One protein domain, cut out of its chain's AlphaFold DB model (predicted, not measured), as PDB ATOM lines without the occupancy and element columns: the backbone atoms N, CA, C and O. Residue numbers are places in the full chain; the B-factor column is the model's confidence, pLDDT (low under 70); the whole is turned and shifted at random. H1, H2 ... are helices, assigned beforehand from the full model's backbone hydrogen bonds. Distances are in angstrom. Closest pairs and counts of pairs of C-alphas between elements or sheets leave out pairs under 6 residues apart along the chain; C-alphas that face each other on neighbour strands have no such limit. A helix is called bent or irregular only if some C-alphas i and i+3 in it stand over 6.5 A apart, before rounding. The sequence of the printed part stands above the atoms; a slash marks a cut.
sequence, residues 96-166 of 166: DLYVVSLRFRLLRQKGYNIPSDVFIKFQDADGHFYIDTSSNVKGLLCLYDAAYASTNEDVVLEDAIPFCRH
ATOM      1  N   ASP A  96     409.361 300.368 362.405       92.69
ATOM      2  CA  ASP A  96     409.831 299.160 363.070       92.69
ATOM      3  C   ASP A  96     411.357 299.027 362.956       92.69
ATOM      4  O   ASP A  96     411.910 298.801 361.872       92.69
ATOM      5  N   LEU A  97     412.037 299.108 364.107       94.81
ATOM      6  CA  LEU A  97     413.476 298.882 364.232       94.81
ATOM      7  C   LEU A  97     413.912 297.562 363.588       94.81
ATOM      8  O   LEU A  97     414.976 297.513 362.970       94.81
ATOM      9  N   TYR A  98     413.117 296.498 363.725       95.31
ATOM     10  CA  TYR A  98     413.418 295.201 363.130       95.31
ATOM     11  C   TYR A  98     413.543 295.310 361.611       95.31
ATOM     12  O   TYR A  98     414.563 294.913 361.046       95.31
ATOM     13  N   VAL A  99     412.538 295.901 360.963       95.38
ATOM     14  CA  VAL A  99     412.484 296.045 359.504       95.38
ATOM     15  C   VAL A  99     413.605 296.955 359.007       95.38
ATOM     16  O   VAL A  99     414.311 296.592 358.063       95.38
ATOM     17  N   VAL A 100     413.818 298.102 359.660       95.69
ATOM     18  CA  VAL A 100     414.874 299.055 359.276       95.69
ATOM     19  C   VAL A 100     416.258 298.425 359.416       95.69
ATOM     20  O   VAL A 100     417.052 298.469 358.474       95.69
ATOM     21  N   SER A 101     416.531 297.774 360.548       96.88
ATOM     22  CA  SER A 101     417.828 297.143 360.809       96.88
ATOM     23  C   SER A 101     418.097 295.978 359.863       96.88
ATOM     24  O   SER A 101     419.192 295.858 359.308       96.88
ATOM     25  N   LEU A 102     417.090 295.129 359.630       97.38
ATOM     26  CA  LEU A 102     417.216 293.987 358.732       97.38
ATOM     27  C   LEU A 102     417.470 294.434 357.292       97.38
ATOM     28  O   LEU A 102     418.391 293.928 356.646       97.38
ATOM     29  N   ARG A 103     416.706 295.422 356.811       96.88
ATOM     30  CA  ARG A 103     416.925 296.036 355.499       96.88
ATOM     31  C   ARG A 103     418.335 296.592 355.388       96.88
ATOM     32  O   ARG A 103     419.010 296.311 354.398       96.88
ATOM     33  N   PHE A 104     418.780 297.348 356.395       97.25
ATOM     34  CA  PHE A 104     420.099 297.962 356.371       97.25
ATOM     35  C   PHE A 104     421.200 296.912 356.216       97.25
ATOM     36  O   PHE A 104     422.008 296.966 355.286       97.25
ATOM     37  N   ARG A 105     421.174 295.895 357.082       97.75
ATOM     38  CA  ARG A 105     422.160 294.818 357.070       97.75
ATOM     39  C   ARG A 105     422.186 294.066 355.743       97.75
ATOM     40  O   ARG A 105     423.266 293.885 355.187       97.75
ATOM     41  N   LEU A 106     421.034 293.615 355.242       98.00
ATOM     42  CA  LEU A 106     420.977 292.788 354.030       98.00
ATOM     43  C   LEU A 106     421.466 293.547 352.790       98.00
ATOM     44  O   LEU A 106     422.190 292.982 351.969       98.00
ATOM     45  N   LEU A 107     421.121 294.832 352.673       97.25
ATOM     46  CA  LEU A 107     421.569 295.679 351.568       97.25
ATOM     47  C   LEU A 107     423.076 295.966 351.645       97.25
ATOM     48  O   LEU A 107     423.780 295.759 350.653       97.25
ATOM     49  N   ARG A 108     423.599 296.342 352.821       96.62
ATOM     50  CA  ARG A 108     425.044 296.547 353.038       96.62
ATOM     51  C   ARG A 108     425.850 295.274 352.767       96.62
ATOM     52  O   ARG A 108     426.860 295.329 352.074       96.62
ATOM     53  N   GLN A 109     425.366 294.110 353.210       95.94
ATOM     54  CA  GLN A 109     425.997 292.807 352.942       95.94
ATOM     55  C   GLN A 109     426.051 292.452 351.447       95.94
ATOM     56  O   GLN A 109     426.945 291.721 351.026       95.94
ATOM     57  N   LYS A 110     425.124 292.972 350.634       95.31
ATOM     58  CA  LYS A 110     425.159 292.847 349.169       95.31
ATOM     59  C   LYS A 110     425.968 293.930 348.459       95.31
ATOM     60  O   LYS A 110     426.116 293.855 347.243       95.31
ATOM     61  N   GLY A 111     426.508 294.897 349.194       95.00
ATOM     62  CA  GLY A 111     427.328 295.976 348.649       95.00
ATOM     63  C   GLY A 111     426.549 297.222 348.229       95.00
ATOM     64  O   GLY A 111     427.133 298.104 347.604       95.00
ATOM     65  N   TYR A 112     425.262 297.335 348.572       95.56
ATOM     66  CA  TYR A 112     424.540 298.595 348.401       95.56
ATOM     67  C   TYR A 112     425.020 299.618 349.433       95.56
ATOM     68  O   TYR A 112     425.082 299.326 350.629       95.56
ATOM     69  N   ASN A 113     425.325 300.831 348.973       92.94
ATOM     70  CA  ASN A 113     425.685 301.940 349.850       92.94
ATOM     71  C   ASN A 113     424.431 302.730 350.238       92.94
ATOM     72  O   ASN A 113     424.027 303.651 349.531       92.94
ATOM     73  N   ILE A 114     423.802 302.332 351.340       94.00
ATOM     74  CA  ILE A 114     422.612 302.990 351.886       94.00
ATOM     75  C   ILE A 114     422.970 303.801 353.139       94.00
ATOM     76  O   ILE A 114     423.783 303.338 353.938       94.00
ATOM     77  N   PRO A 115     422.368 304.983 353.337       94.00
ATOM     78  CA  PRO A 115     422.700 305.845 354.467       94.00
ATOM     79  C   PRO A 115     422.239 305.238 355.799       94.00
ATOM     80  O   PRO A 115     421.125 304.715 355.893       94.00
ATOM     81  N   SER A 116     423.062 305.360 356.844       95.75
ATOM     82  CA  SER A 116     422.686 305.019 358.225       95.75
ATOM     83  C   SER A 116     421.682 305.992 358.845       95.75
ATOM     84  O   SER A 116     421.127 305.704 359.900       95.75
ATOM     85  N   ASP A 117     421.400 307.125 358.204       94.69
ATOM     86  CA  ASP A 117     420.490 308.162 358.713       94.69
ATOM     87  C   ASP A 117     419.070 307.644 358.985       94.69
ATOM     88  O   ASP A 117     418.332 308.214 359.786       94.69
ATOM     89  N   VAL A 118     418.700 306.509 358.380       93.69
ATOM     90  CA  VAL A 118     417.455 305.785 358.678       93.69
ATOM     91  C   VAL A 118     417.315 305.404 360.156       93.69
ATOM     92  O   VAL A 118     416.197 305.151 360.604       93.69
ATOM     93  N   PHE A 119     418.418 305.371 360.912       95.25
ATOM     94  CA  PHE A 119     418.433 305.065 362.340       95.25
ATOM     95  C   PHE A 119     418.257 306.285 363.252       95.25
ATOM     96  O   PHE A 119     417.951 306.093 364.426       95.25
ATOM     97  N   ILE A 120     418.376 307.517 362.739       94.38
ATOM     98  CA  ILE A 120     418.273 308.753 363.543       94.38
ATOM     99  C   ILE A 120     416.925 308.836 364.269       94.38
ATOM    100  O   ILE A 120     416.848 309.305 365.397       94.38
ATOM    101  N   LYS A 121     415.850 308.319 363.667       93.19
ATOM    102  CA  LYS A 121     414.522 308.292 364.298       93.19
ATOM    103  C   LYS A 121     414.411 307.387 365.526       93.19
ATOM    104  O   LYS A 121     413.434 307.483 366.255       93.19
ATOM    105  N   PHE A 122     415.394 306.519 365.752       93.94
ATOM    106  CA  PHE A 122     415.491 305.696 366.954       93.94
ATOM    107  C   PHE A 122     416.453 306.285 367.995       93.94
ATOM    108  O   PHE A 122     416.746 305.617 368.990       93.94
ATOM    109  N   GLN A 123     416.943 307.509 367.770       93.75
ATOM    110  CA  GLN A 123     417.833 308.243 368.664       93.75
ATOM    111  C   GLN A 123     417.155 309.464 369.292       93.75
ATOM    112  O   GLN A 123     416.273 310.089 368.700       93.75
ATOM    113  N   ASP A 124     417.554 309.776 370.521       92.94
ATOM    114  CA  ASP A 124     417.127 310.972 371.228       92.94
ATOM    115  C   ASP A 124     417.874 312.220 370.724       92.94
ATOM    116  O   ASP A 124     418.681 312.171 369.794       92.94
ATOM    117  N   ALA A 125     417.587 313.376 371.328       91.56
ATOM    118  CA  ALA A 125     418.210 314.642 370.942       91.56
ATOM    119  C   ALA A 125     419.732 314.681 371.180       91.56
ATOM    120  O   ALA A 125     420.411 315.506 370.566       91.56
ATOM    121  N   ASP A 126     420.250 313.808 372.047       90.38
ATOM    122  CA  ASP A 126     421.673 313.676 372.352       90.38
ATOM    123  C   ASP A 126     422.360 312.631 371.446       90.38
ATOM    124  O   ASP A 126     423.574 312.460 371.529       90.38
ATOM    125  N   GLY A 127     421.607 311.963 370.560       89.75
ATOM    126  CA  GLY A 127     422.104 310.959 369.616       89.75
ATOM    127  C   GLY A 127     422.124 309.527 370.160       89.75
ATOM    128  O   GLY A 127     422.609 308.626 369.480       89.75
ATOM    129  N   HIS A 128     421.578 309.278 371.353       91.81
ATOM    130  CA  HIS A 128     421.568 307.946 371.956       91.81
ATOM    131  C   HIS A 128     420.304 307.177 371.583       91.81
ATOM    132  O   HIS A 128     419.210 307.735 371.514       91.81
ATOM    133  N   PHE A 129     420.427 305.864 371.380       92.56
ATOM    134  CA  PHE A 129     419.270 305.017 371.096       92.56
ATOM    135  C   PHE A 129     418.280 304.999 372.274       92.56
ATOM    136  O   PHE A 129     418.654 304.693 373.406       92.56
ATOM    137  N   TYR A 130     417.002 305.274 371.994       88.75
ATOM    138  CA  TYR A 130     415.924 305.336 372.993       88.75
ATOM    139  C   TYR A 130     414.813 304.324 372.658       88.75
ATOM    140  O   TYR A 130     413.695 304.647 372.272       88.75
ATOM    141  N   ILE A 131     415.119 303.036 372.764       85.88
ATOM    142  CA  ILE A 131     414.168 301.975 372.404       85.88
ATOM    143  C   ILE A 131     413.860 301.156 373.648       85.88
ATOM    144  O   ILE A 131     414.768 300.826 374.407       85.88
ATOM    145  N   ASP A 132     412.586 300.811 373.860       83.31
ATOM    146  CA  ASP A 132     412.213 299.884 374.929       83.31
ATOM    147  C   ASP A 132     412.812 298.499 374.646       83.31
ATOM    148  O   ASP A 132     412.362 297.746 373.776       83.31
ATOM    149  N   THR A 133     413.855 298.172 375.403       77.81
ATOM    150  CA  THR A 133     414.620 296.943 375.227       77.81
ATOM    151  C   THR A 133     413.840 295.704 375.656       77.81
ATOM    152  O   THR A 133     414.078 294.612 375.138       77.81
ATOM    153  N   SER A 134     412.865 295.864 376.557       77.62
ATOM    154  CA  SER A 134     412.081 294.758 377.107       77.62
ATOM    155  C   SER A 134     411.030 294.225 376.132       77.62
ATOM    156  O   SER A 134     410.710 293.034 376.161       77.62
ATOM    157  N   SER A 135     410.529 295.077 375.237       79.94
ATOM    158  CA  SER A 135     409.489 294.725 374.268       79.94
ATOM    159  C   SER A 135     410.012 294.464 372.853       79.94
ATOM    160  O   SER A 135     409.319 293.803 372.080       79.94
ATOM    161  N   ASN A 136     411.239 294.891 372.509       84.75
ATOM    162  CA  ASN A 136     411.765 294.805 371.139       84.75
ATOM    163  C   ASN A 136     413.072 294.001 370.983       84.75
ATOM    164  O   ASN A 136     414.019 294.415 370.312       84.75
ATOM    165  N   VAL A 137     413.121 292.799 371.562       90.94
ATOM    166  CA  VAL A 137     414.304 291.915 371.500       90.94
ATOM    167  C   VAL A 137     414.721 291.585 370.057       90.94
ATOM    168  O   VAL A 137     415.911 291.548 369.742       90.94
ATOM    169  N   LYS A 138     413.754 291.366 369.155       91.56
ATOM    170  CA  LYS A 138     414.034 291.031 367.746       91.56
ATOM    171  C   LYS A 138     414.660 292.215 366.998       91.56
ATOM    172  O   LYS A 138     415.607 292.016 366.236       91.56
ATOM    173  N   GLY A 139     414.158 293.426 367.238       94.12
ATOM    174  CA  GLY A 139     414.726 294.654 366.695       94.12
ATOM    175  C   GLY A 139     416.137 294.907 367.215       94.12
ATOM    176  O   GLY A 139     417.024 295.172 366.413       94.12
ATOM    177  N   LEU A 140     416.377 294.730 368.520       94.94
ATOM    178  CA  LEU A 140     417.709 294.880 369.120       94.94
ATOM    179  C   LEU A 140     418.739 293.928 368.515       94.94
ATOM    180  O   LEU A 140     419.840 294.350 368.176       94.94
ATOM    181  N   LEU A 141     418.384 292.652 368.341       94.38
ATOM    182  CA  LEU A 141     419.283 291.688 367.709       94.38
ATOM    183  C   LEU A 141     419.618 292.098 366.269       94.38
ATOM    184  O   LEU A 141     420.766 291.993 365.845       94.38
ATOM    185  N   CYS A 142     418.634 292.599 365.520       96.12
ATOM    186  CA  CYS A 142     418.877 293.052 364.155       96.12
ATOM    187  C   CYS A 142     419.677 294.353 364.102       96.12
ATOM    188  O   CYS A 142     420.496 294.487 363.199       96.12
ATOM    189  N   LEU A 143     419.483 295.275 365.051       96.94
ATOM    190  CA  LEU A 143     420.289 296.490 365.191       96.94
ATOM    191  C   LEU A 143     421.746 296.133 365.496       96.94
ATOM    192  O   LEU A 143     422.653 296.649 364.849       96.94
ATOM    193  N   TYR A 144     421.968 295.187 366.413       96.25
ATOM    194  CA  TYR A 144     423.292 294.642 366.699       96.25
ATOM    195  C   TYR A 144     423.938 294.059 365.438       96.25
ATOM    196  O   TYR A 144     425.051 294.447 365.088       96.25
ATOM    197  N   ASP A 145     423.236 293.179 364.715       96.44
ATOM    198  CA  ASP A 145     423.748 292.586 363.474       96.44
ATOM    199  C   ASP A 145     424.003 293.654 362.385       96.44
ATOM    200  O   ASP A 145     424.954 293.540 361.610       96.44
ATOM    201  N   ALA A 146     423.164 294.694 362.307       97.25
ATOM    202  CA  ALA A 146     423.298 295.807 361.367       97.25
ATOM    203  C   ALA A 146     424.511 296.690 361.675       97.25
ATOM    204  O   ALA A 146     425.209 297.105 360.752       97.25
ATOM    205  N   ALA A 147     424.811 296.912 362.954       96.44
ATOM    206  CA  ALA A 147     425.979 297.667 363.381       96.44
ATOM    207  C   ALA A 147     427.302 296.987 362.981       96.44
ATOM    208  O   ALA A 147     428.274 297.675 362.706       96.44
ATOM    209  N   TYR A 148     427.353 295.655 362.847       95.56
ATOM    210  CA  TYR A 148     428.532 294.975 362.275       95.56
ATOM    211  C   TYR A 148     428.653 295.100 360.753       95.56
ATOM    212  O   TYR A 148     429.711 294.803 360.201       95.56
ATOM    213  N   ALA A 149     427.581 295.496 360.069       94.69
ATOM    214  CA  ALA A 149     427.589 295.769 358.636       94.69
ATOM    215  C   ALA A 149     427.866 297.252 358.320       94.69
ATOM    216  O   ALA A 149     427.838 297.631 357.147       94.69
ATOM    217  N   SER A 150     428.098 298.078 359.344       93.81
ATOM    218  CA  SER A 150     428.394 299.497 359.198       93.81
ATOM    219  C   SER A 150     429.840 299.741 358.750       93.81
ATOM    220  O   SER A 150     430.705 298.861 358.766       93.81
ATOM    221  N   THR A 151     430.092 300.967 358.316       92.69
ATOM    222  CA  THR A 151     431.396 301.497 357.930       92.69
ATOM    223  C   THR A 151     431.768 302.673 358.831       92.69
ATOM    224  O   THR A 151     430.942 303.178 359.584       92.69
ATOM    225  N   ASN A 152     433.003 303.171 358.720       89.81
ATOM    226  CA  ASN A 152     433.450 304.338 359.493       89.81
ATOM    227  C   ASN A 152     432.663 305.630 359.180       89.81
ATOM    228  O   ASN A 152     432.808 306.612 359.900       89.81
ATOM    229  N   GLU A 153     431.880 305.654 358.097       91.44
ATOM    230  CA  GLU A 153     431.023 306.787 357.727       91.44
ATOM    231  C   GLU A 153     429.668 306.755 358.458       91.44
ATOM    232  O   GLU A 153     429.001 307.780 358.569       91.44
ATOM    233  N   ASP A 154     429.269 305.600 359.000       94.38
ATOM    234  CA  ASP A 154     427.973 305.379 359.644       94.38
ATOM    235  C   ASP A 154     428.014 305.744 361.141       94.38
ATOM    236  O   ASP A 154     427.720 304.919 362.008       94.38
ATOM    237  N   VAL A 155     428.380 306.989 361.461       93.25
ATOM    238  CA  VAL A 155     428.530 307.485 362.850       93.25
ATOM    239  C   VAL A 155     427.269 307.308 363.706       93.25
ATOM    240  O   VAL A 155     427.358 307.094 364.908       93.25
ATOM    241  N   VAL A 156     426.087 307.296 363.081       95.25
ATOM    242  CA  VAL A 156     424.795 307.037 363.744       95.25
ATOM    243  C   VAL A 156     424.767 305.654 364.415       95.25
ATOM    244  O   VAL A 156     424.051 305.445 365.386       95.25
ATOM    245  N   LEU A 157     425.549 304.687 363.930       95.69
ATOM    246  CA  LEU A 157     425.592 303.326 364.467       95.69
ATOM    247  C   LEU A 157     426.719 303.092 365.487       95.69
ATOM    248  O   LEU A 157     426.847 301.966 365.970       95.69
ATOM    249  N   GLU A 158     427.514 304.110 365.841       92.00
ATOM    250  CA  GLU A 158     428.660 303.978 366.758       92.00
ATOM    251  C   GLU A 158     428.240 303.407 368.128       92.00
ATOM    252  O   GLU A 158     428.836 302.443 368.619       92.00
ATOM    253  N   ASP A 159     427.129 303.907 368.673       92.25
ATOM    254  CA  ASP A 159     426.604 303.501 369.981       92.25
ATOM    255  C   ASP A 159     425.653 302.294 369.936       92.25
ATOM    256  O   ASP A 159     425.206 301.808 370.980       92.25
ATOM    257  N   ALA A 160     425.367 301.741 368.752       94.75
ATOM    258  CA  ALA A 160     424.405 300.647 368.602       94.75
ATOM    259  C   ALA A 160     424.868 299.353 369.300       94.75
ATOM    260  O   ALA A 160     424.088 298.694 369.990       94.75
ATOM    261  N   ILE A 161     426.148 298.985 369.162       93.69
ATOM    262  CA  ILE A 161     426.698 297.768 369.786       93.69
ATOM    263  C   ILE A 161     426.716 297.876 371.321       93.69
ATOM    264  O   ILE A 161     426.264 296.926 371.969       93.69
ATOM    265  N   PRO A 162     427.235 298.966 371.930       93.38
ATOM    266  CA  PRO A 162     427.111 299.186 373.367       93.38
ATOM    267  C   PRO A 162     425.659 299.139 373.845       93.38
ATOM    268  O   PRO A 162     425.378 298.425 374.807       93.38
ATOM    269  N   PHE A 163     424.742 299.822 373.153       92.00
ATOM    270  CA  PHE A 163     423.324 299.874 373.510       92.00
ATOM    271  C   PHE A 163     422.677 298.483 373.556       92.00
ATOM    272  O   PHE A 163     422.097 298.113 374.571       92.00
ATOM    273  N   CYS A 164     422.847 297.661 372.515       91.94
ATOM    274  CA  CYS A 164     422.232 296.330 372.444       91.94
ATOM    275  C   CYS A 164     422.787 295.304 373.452       91.94
ATOM    276  O   CYS A 164     422.247 294.202 373.551       91.94
ATOM    277  N   ARG A 165     423.894 295.609 374.144       86.81
ATOM    278  CA  ARG A 165     424.526 294.712 375.129       86.81
ATOM    279  C   ARG A 165     424.093 294.967 376.574       86.81
ATOM    280  O   ARG A 165     424.425 294.136 377.420       86.81
ATOM    281  N   HIS A 166     423.444 296.097 376.849       69.62
ATOM    282  CA  HIS A 166     422.952 296.462 378.183       69.62
ATOM    283  C   HIS A 166     421.559 295.877 378.426       69.62
ATOM    284  O   HIS A 166     421.314 295.465 379.582       69.62
TER     285      HIS A 166
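What this domain is: This is residues 96 to 166 of the 166 residues of the protein "(S)-beta-bisabolene synthase" of Anthurium amnicola (UniProt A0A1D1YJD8). Two helical hairpins stand side by side: the longest helix, H1, runs beside H3 in the same direction, H2 folds back along H1 with few contacts, and the short H4 folds back slantwise on H3. The rest is mostly two long links, residues 123 to 136 and 148 to 159. The printed part has 71 residues with four named helices, in the order H1, H2, H3, H4, and no named strand; its class is all helix. It is compact and rounded, with a radius of gyration of the C-alphas of 11.0 A and spans of 32 by 24 by 19 A.

Where its parts are: H1, residues 97 to 109, begins with C-alpha 97 at (413.476, 298.882, 364.232) and is 17.9 A long. H3, residues 137 to 147, is 15.3 A long. H2 is residues 116 to 122, 11.3 A, and is only just irregular: C-alphas 118 and 121 are 6.8 A apart. H4, residues 160 to 165, 8.8 A, ends with C-alpha 165 at (424.526, 294.712, 375.129).

How they stand to each other: H1 touches H3 the same way at a shallow tilt of 29 degrees; their closest C-alphas, of Tyr 98 and Gly 139, are 3.8 A apart. H1 and H2, a helical hairpin, touch at a shallow tilt of 11 degrees, opposite ways, closest at the C-alphas of Val 100 and Val 118, 7.2 A. H3 and H4, also a helical hairpin, touch at a steep tilt of 44 degrees, opposite ways, closest at the C-alphas of Tyr 144 and Ile 161, 5.6 A. The helix packing is mostly aligned, only just, with 2 of 3 touching pairs at a shallow tilt. H4 is apart from H1 and H2, and H2 is apart from H3. In H1, H3 and H4 every O i to N i+4 pair is within hydrogen-bond range; in H2 0 of 3 are, against 3 of 4 O i to N i+3 pairs.

The domain as a whole: The C-alphas farthest apart, of Gly 111 and Ser 134, are 32.3 A apart. The printed part has no cut and ends at residue 166, the chain's last. The links H2 to H3 and H3 to H4 are long, and H1 to H2 is short. The mean pLDDT of the printed part is 92.7, and residue 166 is under 70.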